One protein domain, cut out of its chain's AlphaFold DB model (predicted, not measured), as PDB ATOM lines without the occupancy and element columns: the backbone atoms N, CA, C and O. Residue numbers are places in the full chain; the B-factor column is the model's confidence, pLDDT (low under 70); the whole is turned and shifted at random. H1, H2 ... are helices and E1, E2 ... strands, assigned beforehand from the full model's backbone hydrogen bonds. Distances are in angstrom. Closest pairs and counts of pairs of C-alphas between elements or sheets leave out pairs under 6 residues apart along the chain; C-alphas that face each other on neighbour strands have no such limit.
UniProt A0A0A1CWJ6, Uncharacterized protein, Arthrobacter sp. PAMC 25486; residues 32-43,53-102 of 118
ATOM      1  N   ALA A  32       4.296  -9.089  56.947       94.12
ATOM      2  CA  ALA A  32       5.279 -10.086  57.372       94.12
ATOM      3  C   ALA A  32       4.877 -11.514  56.967       94.12
ATOM      4  O   ALA A  32       5.728 -12.315  56.578       94.12
ATOM      5  N   GLU A  33       3.575 -11.817  56.978       95.81
ATOM      6  CA  GLU A  33       3.037 -13.112  56.558       95.81
ATOM      7  C   GLU A  33       3.318 -13.405  55.085       95.81
ATOM      8  O   GLU A  33       3.421 -14.569  54.714       95.81
ATOM      9  N   LEU A  34       3.433 -12.371  54.244       95.56
ATOM     10  CA  LEU A  34       3.813 -12.520  52.846       95.56
ATOM     11  C   LEU A  34       5.332 -12.516  52.677       95.56
ATOM     12  O   LEU A  34       5.833 -13.341  51.918       95.56
ATOM     13  N   ALA A  35       6.057 -11.638  53.369       96.06
ATOM     14  CA  ALA A  35       7.514 -11.529  53.251       96.06
ATOM     15  C   ALA A  35       8.255 -12.809  53.687       96.06
ATOM     16  O   ALA A  35       9.312 -13.120  53.147       96.06
ATOM     17  N   LEU A  36       7.685 -13.569  54.629       96.50
ATOM     18  CA  LEU A  36       8.309 -14.752  55.239       96.50
ATOM     19  C   LEU A  36       7.589 -16.067  54.896       96.50
ATOM     20  O   LEU A  36       7.764 -17.079  55.573       96.50
ATOM     21  N   ARG A  37       6.720 -16.064  53.879       96.75
ATOM     22  CA  ARG A  37       5.921 -17.245  53.521       96.75
ATOM     23  C   ARG A  37       6.758 -18.338  52.864       96.75
ATOM     24  O   ARG A  37       7.718 -18.072  52.147       96.75
ATOM     25  N   LYS A  38       6.250 -19.566  52.945       96.31
ATOM     26  CA  LYS A  38       6.605 -20.622  51.992       96.31
ATOM     27  C   LYS A  38       5.855 -20.415  50.682       96.31
ATOM     28  O   LYS A  38       4.652 -20.154  50.695       96.31
ATOM     29  N   THR A  39       6.541 -20.523  49.551       91.44
ATOM     30  CA  THR A  39       5.968 -20.227  48.236       91.44
ATOM     31  C   THR A  39       6.585 -21.075  47.139       91.44
ATOM     32  O   THR A  39       7.740 -21.469  47.204       91.44
ATOM     33  N   THR A  40       5.829 -21.297  46.072       87.62
ATOM     34  CA  THR A  40       6.405 -21.663  44.778       87.62
ATOM     35  C   THR A  40       6.674 -20.390  43.983       87.62
ATOM     36  O   THR A  40       5.893 -19.434  44.064       87.62
ATOM     37  N   VAL A  41       7.746 -20.376  43.202       80.06
ATOM     38  CA  VAL A  41       7.993 -19.323  42.212       80.06
ATOM     39  C   VAL A  41       7.270 -19.696  40.908       80.06
ATOM     40  O   VAL A  41       7.237 -20.883  40.557       80.06
ATOM     41  N   PRO A  42       6.651 -18.744  40.182       71.94
ATOM     42  CA  PRO A  42       6.042 -19.027  38.890       71.94
ATOM     43  C   PRO A  42       7.053 -19.669  37.939       71.94
ATOM     44  O   PRO A  42       8.175 -19.196  37.808       71.94
ATOM     45  N   LEU A  43       6.629 -20.701  37.203       68.81
ATOM     46  CA  LEU A  43       7.489 -21.443  36.267       68.81
ATOM     47  C   LEU A  43       8.203 -20.557  35.236       68.81
ATOM     48  O   LEU A  43       9.239 -20.949  34.716       68.81
ATOM     49  N   GLY A  53       8.055 -26.582  40.693       73.19
ATOM     50  CA  GLY A  53       7.217 -26.903  41.848       73.19
ATOM     51  C   GLY A  53       7.985 -27.014  43.166       73.19
ATOM     52  O   GLY A  53       7.379 -27.404  44.164       73.19
ATOM     53  N   ARG A  54       9.278 -26.650  43.198       86.00
ATOM     54  CA  ARG A  54      10.018 -26.471  44.452       86.00
ATOM     55  C   ARG A  54       9.308 -25.417  45.303       86.00
ATOM     56  O   ARG A  54       8.921 -24.352  44.814       86.00
ATOM     57  N   VAL A  55       9.119 -25.752  46.574       91.06
ATOM     58  CA  VAL A  55       8.658 -24.815  47.594       91.06
ATOM     59  C   VAL A  55       9.896 -24.189  48.214       91.06
ATOM     60  O   VAL A  55      10.750 -24.913  48.715       91.06
ATOM     61  N   PHE A  56       9.959 -22.867  48.163       92.00
ATOM     62  CA  PHE A  56      10.963 -22.038  48.810       92.00
ATOM     63  C   PHE A  56      10.390 -21.481  50.110       92.00
ATOM     64  O   PHE A  56       9.211 -21.118  50.163       92.00
ATOM     65  N   ASP A  57      11.207 -21.399  51.144       96.12
ATOM     66  CA  ASP A  57      10.918 -20.754  52.414       96.12
ATOM     67  C   ASP A  57      11.543 -19.357  52.431       96.12
ATOM     68  O   ASP A  57      12.747 -19.208  52.604       96.12
ATOM     69  N   LEU A  58      10.729 -18.305  52.270       96.81
ATOM     70  CA  LEU A  58      11.248 -16.933  52.294       96.81
ATOM     71  C   LEU A  58      11.734 -16.510  53.688       96.81
ATOM     72  O   LEU A  58      12.348 -15.450  53.815       96.81
ATOM     73  N   ALA A  59      11.492 -17.290  54.746       97.12
ATOM     74  CA  ALA A  59      12.131 -17.057  56.038       97.12
ATOM     75  C   ALA A  59      13.619 -17.458  56.042       97.12
ATOM     76  O   ALA A  59      14.379 -16.925  56.850       97.12
ATOM     77  N   ASP A  60      14.045 -18.344  55.136       97.38
ATOM     78  CA  ASP A  60      15.449 -18.696  54.937       97.38
ATOM     79  C   ASP A  60      16.143 -17.655  54.042       97.38
ATOM     80  O   ASP A  60      15.660 -17.318  52.961       97.38
ATOM     81  N   LEU A  61      17.281 -17.115  54.490       97.19
ATOM     82  CA  LEU A  61      17.967 -16.020  53.790       97.19
ATOM     83  C   LEU A  61      18.533 -16.447  52.432       97.19
ATOM     84  O   LEU A  61      18.572 -15.635  51.505       97.19
ATOM     85  N   HIS A  62      18.973 -17.700  52.310       95.12
ATOM     86  CA  HIS A  62      19.541 -18.217  51.074       95.12
ATOM     87  C   HIS A  62      18.439 -18.463  50.045       95.12
ATOM     88  O   HIS A  62      18.519 -17.940  48.933       95.12
ATOM     89  N   GLU A  63      17.366 -19.157  50.436       95.00
ATOM     90  CA  GLU A  63      16.224 -19.393  49.545       95.00
ATOM     91  C   GLU A  63      15.520 -18.084  49.160       95.00
ATOM     92  O   GLU A  63      15.126 -17.910  48.006       95.00
ATOM     93  N   ARG A  64      15.424 -17.116  50.081       96.69
ATOM     94  CA  ARG A  64      14.940 -15.763  49.762       96.69
ATOM     95  C   ARG A  64      15.808 -15.095  48.699       96.69
ATOM     96  O   ARG A  64      15.261 -14.494  47.779       96.69
ATOM     97  N   GLY A  65      17.131 -15.203  48.815       96.25
ATOM     98  CA  GLY A  65      18.082 -14.677  47.837       96.25
ATOM     99  C   GLY A  65      17.882 -15.244  46.436       96.25
ATOM    100  O   GLY A  65      17.836 -14.471  45.478       96.25
ATOM    101  N   GLU A  66      17.676 -16.559  46.322       92.75
ATOM    102  CA  GLU A  66      17.365 -17.224  45.046       92.75
ATOM    103  C   GLU A  66      16.077 -16.659  44.430       92.75
ATOM    104  O   GLU A  66      16.085 -16.154  43.306       92.75
ATOM    105  N   VAL A  67      14.984 -16.650  45.199       93.69
ATOM    106  CA  VAL A  67      13.686 -16.150  44.718       93.69
ATOM    107  C   VAL A  67      13.759 -14.672  44.336       93.69
ATOM    108  O   VAL A  67      13.198 -14.261  43.318       93.69
ATOM    109  N   TYR A  68      14.426 -13.851  45.146       96.38
ATOM    110  CA  TYR A  68      14.527 -12.414  44.896       96.38
ATOM    111  C   TYR A  68      15.367 -12.130  43.655       96.38
ATOM    112  O   TYR A  68      15.001 -11.242  42.885       96.38
ATOM    113  N   ALA A  69      16.443 -12.886  43.419       94.44
ATOM    114  CA  ALA A  69      17.236 -12.759  42.202       94.44
ATOM    115  C   ALA A  69      16.394 -13.067  40.954       94.44
ATOM    116  O   ALA A  69      16.347 -12.238  40.042       94.44
ATOM    117  N   ASP A  70      15.657 -14.180  40.949       91.75
ATOM    118  CA  ASP A  70      14.778 -14.560  39.835       91.75
ATOM    119  C   ASP A  70      13.710 -13.488  39.564       91.75
ATOM    120  O   ASP A  70      13.500 -13.062  38.425       91.75
ATOM    121  N   VAL A  71      13.062 -12.979  40.616       94.19
ATOM    122  CA  VAL A  71      12.033 -11.935  40.491       94.19
ATOM    123  C   VAL A  71      12.625 -10.604  40.017       94.19
ATOM    124  O   VAL A  71      12.007  -9.922  39.203       94.19
ATOM    125  N   ILE A  72      13.808 -10.211  40.483       95.00
ATOM    126  CA  ILE A  72      14.449  -8.952  40.073       95.00
ATOM    127  C   ILE A  72      14.908  -9.007  38.609       95.00
ATOM    128  O   ILE A  72      14.817  -8.008  37.890       95.00
ATOM    129  N   VAL A  73      15.417 -10.158  38.169       92.00
ATOM    130  CA  VAL A  73      16.028 -10.321  36.844       92.00
ATOM    131  C   VAL A  73      14.991 -10.648  35.768       92.00
ATOM    132  O   VAL A  73      15.127 -10.169  34.637       92.00
ATOM    133  N   GLU A  74      13.976 -11.449  36.102       89.31
ATOM    134  CA  GLU A  74      12.998 -11.989  35.144       89.31
ATOM    135  C   GLU A  74      11.540 -11.614  35.457       89.31
ATOM    136  O   GLU A  74      10.651 -11.830  34.626       89.31
ATOM    137  N   GLY A  75      11.272 -11.070  36.645       90.81
ATOM    138  CA  GLY A  75       9.932 -10.714  37.098       90.81
ATOM    139  C   GLY A  75       9.335  -9.507  36.391       90.81
ATOM    140  O   GLY A  75      10.026  -8.603  35.928       90.81
ATOM    141  N   GLU A  76       8.006  -9.480  36.352       92.31
ATOM    142  CA  GLU A  76       7.218  -8.311  35.985       92.31
ATOM    143  C   GLU A  76       6.878  -7.490  37.238       92.31
ATOM    144  O   GLU A  76       7.030  -7.943  38.375       92.31
ATOM    145  N   ALA A  77       6.327  -6.289  37.047       93.94
ATOM    146  CA  ALA A  77       5.891  -5.426  38.147       93.94
ATOM    147  C   ALA A  77       4.978  -6.145  39.164       93.94
ATOM    148  O   ALA A  77       5.081  -5.916  40.368       93.94
ATOM    149  N   ALA A  78       4.100  -7.042  38.699       93.06
ATOM    150  CA  ALA A  78       3.216  -7.806  39.577       93.06
ATOM    151  C   ALA A  78       3.971  -8.821  40.452       93.06
ATOM    152  O   ALA A  78       3.580  -9.029  41.598       93.06
ATOM    153  N   ASP A  79       5.056  -9.420  39.947       94.38
ATOM    154  CA  ASP A  79       5.884 -10.343  40.731       94.38
ATOM    155  C   ASP A  79       6.674  -9.590  41.791       94.38
ATOM    156  O   ASP A  79       6.715 -10.017  42.942       94.38
ATOM    157  N   ILE A  80       7.232  -8.431  41.432       95.88
ATOM    158  CA  ILE A  80       7.948  -7.577  42.386       95.88
ATOM    159  C   ILE A  80       7.025  -7.221  43.555       95.88
ATOM    160  O   ILE A  80       7.400  -7.396  44.709       95.88
ATOM    161  N   LEU A  81       5.783  -6.818  43.269       95.38
ATOM    162  CA  LEU A  81       4.782  -6.514  44.299       95.38
ATOM    163  C   LEU A  81       4.284  -7.739  45.079       95.38
ATOM    164  O   LEU A  81       3.658  -7.569  46.121       95.38
ATOM    165  N   ALA A  82       4.500  -8.955  44.580       94.81
ATOM    166  CA  ALA A  82       4.075 -10.177  45.250       94.81
ATOM    167  C   ALA A  82       5.183 -10.790  46.118       94.81
ATOM    168  O   ALA A  82       4.882 -11.429  47.127       94.81
ATOM    169  N   TYR A  83       6.449 -10.650  45.726       95.94
ATOM    170  CA  TYR A  83       7.567 -11.371  46.342       95.94
ATOM    171  C   TYR A  83       8.560 -10.466  47.064       95.94
ATOM    172  O   TYR A  83       9.091 -10.897  48.079       95.94
ATOM    173  N   ILE A  84       8.799  -9.243  46.588       97.12
ATOM    174  CA  ILE A  84       9.859  -8.391  47.132       97.12
ATOM    175  C   ILE A  84       9.320  -7.544  48.282       97.12
ATOM    176  O   ILE A  84       8.502  -6.649  48.082       97.12
ATOM    177  N   ASP A  85       9.835  -7.797  49.478       97.62
ATOM    178  CA  ASP A  85       9.756  -6.880  50.614       97.62
ATOM    179  C   ASP A  85      11.053  -6.070  50.752       97.62
ATOM    180  O   ASP A  85      12.146  -6.640  50.745       97.62
ATOM    181  N   GLY A  86      10.930  -4.749  50.890       96.88
ATOM    182  CA  GLY A  86      12.048  -3.810  50.918       96.88
ATOM    183  C   GLY A  86      13.000  -4.015  52.090       96.88
ATOM    184  O   GLY A  86      14.209  -4.082  51.878       96.88
ATOM    185  N   ALA A  87      12.475  -4.189  53.306       96.81
ATOM    186  CA  ALA A  87      13.311  -4.423  54.484       96.81
ATOM    187  C   ALA A  87      14.091  -5.739  54.343       96.81
ATOM    188  O   ALA A  87      15.309  -5.778  54.526       96.81
ATOM    189  N   SER A  88      13.394  -6.792  53.914       97.31
ATOM    190  CA  SER A  88      13.979  -8.113  53.671       97.31
ATOM    191  C   SER A  88      15.006  -8.112  52.534       97.31
ATOM    192  O   SER A  88      15.987  -8.846  52.604       97.31
ATOM    193  N   LEU A  89      14.801  -7.305  51.484       98.25
ATOM    194  CA  LEU A  89      15.742  -7.155  50.369       98.25
ATOM    195  C   LEU A  89      17.035  -6.474  50.829       98.25
ATOM    196  O   LEU A  89      18.122  -6.940  50.498       98.25
ATOM    197  N   VAL A  90      16.919  -5.393  51.602       98.00
ATOM    198  CA  VAL A  90      18.066  -4.638  52.128       98.00
ATOM    199  C   VAL A  90      18.918  -5.492  53.074       98.00
ATOM    200  O   VAL A  90      20.145  -5.370  53.051       98.00
ATOM    201  N   GLU A  91      18.281  -6.365  53.862       96.88
ATOM    202  CA  GLU A  91      18.940  -7.339  54.745       96.88
ATOM    203  C   GLU A  91      19.851  -8.302  53.962       96.88
ATOM    204  O   GLU A  91      20.997  -8.536  54.353       96.88
ATOM    205  N   ILE A  92      19.369  -8.837  52.836       97.69
ATOM    206  CA  ILE A  92      20.099  -9.855  52.065       97.69
ATOM    207  C   ILE A  92      21.002  -9.289  50.963       97.69
ATOM    208  O   ILE A  92      21.803 -10.038  50.400       97.69
ATOM    209  N   TRP A  93      20.877  -7.994  50.657       98.12
ATOM    210  CA  TRP A  93      21.452  -7.347  49.472       98.12
ATOM    211  C   TRP A  93      22.942  -7.646  49.255       98.12
ATOM    212  O   TRP A  93      23.347  -7.974  48.147       98.12
ATOM    213  N   ASP A  94      23.747  -7.573  50.317       96.50
ATOM    214  CA  ASP A  94      25.205  -7.748  50.231       96.50
ATOM    215  C   ASP A  94      25.672  -9.189  50.514       96.50
ATOM    216  O   ASP A  94      26.854  -9.495  50.359       96.50
ATOM    217  N   THR A  95      24.780 -10.072  50.979       96.00
ATOM    218  CA  THR A  95      25.168 -11.364  51.578       96.00
ATOM    219  C   THR A  95      24.598 -12.582  50.862       96.00
ATOM    220  O   THR A  95      25.314 -13.567  50.700       96.00
ATOM    221  N   HIS A  96      23.336 -12.530  50.429       96.44
ATOM    222  CA  HIS A  96      22.632 -13.682  49.850       96.44
ATOM    223  C   HIS A  96      22.002 -13.379  48.485       96.44
ATOM    224  O   HIS A  96      21.426 -14.273  47.874       96.44
ATOM    225  N   LEU A  97      22.121 -12.145  47.981       96.19
ATOM    226  CA  LEU A  97      21.560 -11.746  46.694       96.19
ATOM    227  C   LEU A  97      22.649 -11.644  45.618       96.19
ATOM    228  O   LEU A  97      23.543 -10.803  45.693       96.19
ATOM    229  N   ILE A  98      22.550 -12.480  44.586       94.00
ATOM    230  CA  ILE A  98      23.483 -12.485  43.455       94.00
ATOM    231  C   ILE A  98      22.758 -11.981  42.208       94.00
ATOM    232  O   ILE A  98      21.876 -12.650  41.679       94.00
ATOM    233  N   LEU A  99      23.149 -10.801  41.722       93.19
ATOM    234  CA  LEU A  99      22.558 -10.161  40.546       93.19
ATOM    235  C   LEU A  99      23.608  -9.904  39.455       93.19
ATOM    236  O   LEU A  99      24.776  -9.646  39.765       93.19
ATOM    237  N   PRO A 100      23.204  -9.877  38.173       93.12
ATOM    238  CA  PRO A 100      24.005  -9.259  37.124       93.12
ATOM    239  C   PRO A 100      24.364  -7.812  37.492       93.12
ATOM    240  O   PRO A 100      23.532  -7.068  38.011       93.12
ATOM    241  N   TRP A 101      25.604  -7.399  37.210       92.75
ATOM    242  CA  TRP A 101      26.135  -6.102  37.653       92.75
ATOM    243  C   TRP A 101      25.314  -4.899  37.162       92.75
ATOM    244  O   TRP A 101      25.192  -3.908  37.876       92.75
ATOM    245  N   ASP A 102      24.757  -4.974  35.951       92.94
ATOM    246  CA  ASP A 102      23.951  -3.914  35.347       92.94
ATOM    247  C   ASP A 102      22.581  -3.799  36.019       92.94
ATOM    248  O   ASP A 102      22.109  -2.689  36.244       92.94
TER     249      ASP A 102
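AT A GLANCE: This is residues 32 to 43 and 53 to 102 of the 118 residues of an uncharacterized protein of Arthrobacter sp. PAMC 25486 (UniProt A0A0A1CWJ6). Picture a small helical hairpin, H2 running one way and the shorter H3 folding back beside the later part of it, with H2 nearest to the middle of the whole. A small two-stranded ribbon, E1 and E2, lies beside the first half of H2, E2 nearer to it than E1; H4 is set steeply to H2 near that same half, and a last stretch, residues 93 to 102, runs on from H4 with no named element. The printed part has 62 residues with four named helices and two named strands, in the order H1, E1, E2, H2, H3, H4; the sheet's order is E1 - E2, antiparallel, and the class is mostly helix, with 32 of the 38 residues in named elements in helices. The whole is compact and rounded, with a radius of gyration of the C-alphas of 10.7 A and spans of 28 by 22 by 19 A.

IN THESE COORDINATES: Find C-alpha 32 at (5.279, -10.086, 57.372), where the printed part begins; from there H1, a helix of four residues, takes up residues 32 to 35. Next comes E1, residues 38 to 40, 7.3 A from first to last C-alpha. On the other side of the cut, find E2 at residues 55 to 57, 6.7 A long. Then look for C-alpha 61 at (17.967, -16.020, 53.790), where H2 begins; this longest helix, residues 61 to 74, runs 19.7 A. H3 follows as residues 77 to 83, 10.3 A long. H4, residues 86 to 92, is 10.1 A long and ends with C-alpha 92 at (20.099, -9.855, 52.065).

HOW THE PARTS SIT: Begin at H2 and look at its residues 67 to 72, which alone touch H3. The closest C-alphas there are those of Val 71 and Ile 80, 6.3 A apart. H2 and H3 form a helical hairpin, with a shallow tilt of 8 degrees, and they run opposite ways. H2 and H4 only just touch, with 3 pairs of C-alphas within 8 A, the closest being those of Gly 65 and Ile 92 at 6.7 A. Their lines stand at a steep tilt of 62 degrees, and they run opposite ways. H3 and H4, though they follow each other in the chain, are apart. Turn to E2, where the C-alpha of Phe 56 comes closest to H2, 5.9 A from that of Glu 63; E1 and H2 are apart. E1 and E2 are antiparallel neighbours, with an angle of 144 degrees between their directions. Look there for N 39 and O 56, and for N 56 and O 39, each pair within hydrogen-bond range at 2.8 A. H1 and H3 only just touch, with 3 pairs of C-alphas within 8 A, the closest being those of Ala 35 and Tyr 83 at 6.9 A. H1 and H4 are close but not clearly touching, the C-alphas of Ala 35 and Ser 88 being 7.3 A apart. In H2, H3 and H4 every O i to N i+4 pair is within hydrogen-bond range, while H1 is too short for such a pair.

THE WHOLE: Look for the two C-alphas farthest apart, those of Glu 33 and Asp 102, at 31.2 A. Residues 44 to 52 are cut out and not printed, and C-alphas 43 and 53 stand 7.8 A apart across the cut, which falls in the link from E1 to E2. Of the links that are printed whole, H1 to E1, E2 to H2, H2 to H3 and H3 to H4 are tight. In the B-factor column the mean pLDDT of the printed part is 93.4, and one printed residue, Leu 43, is under 70.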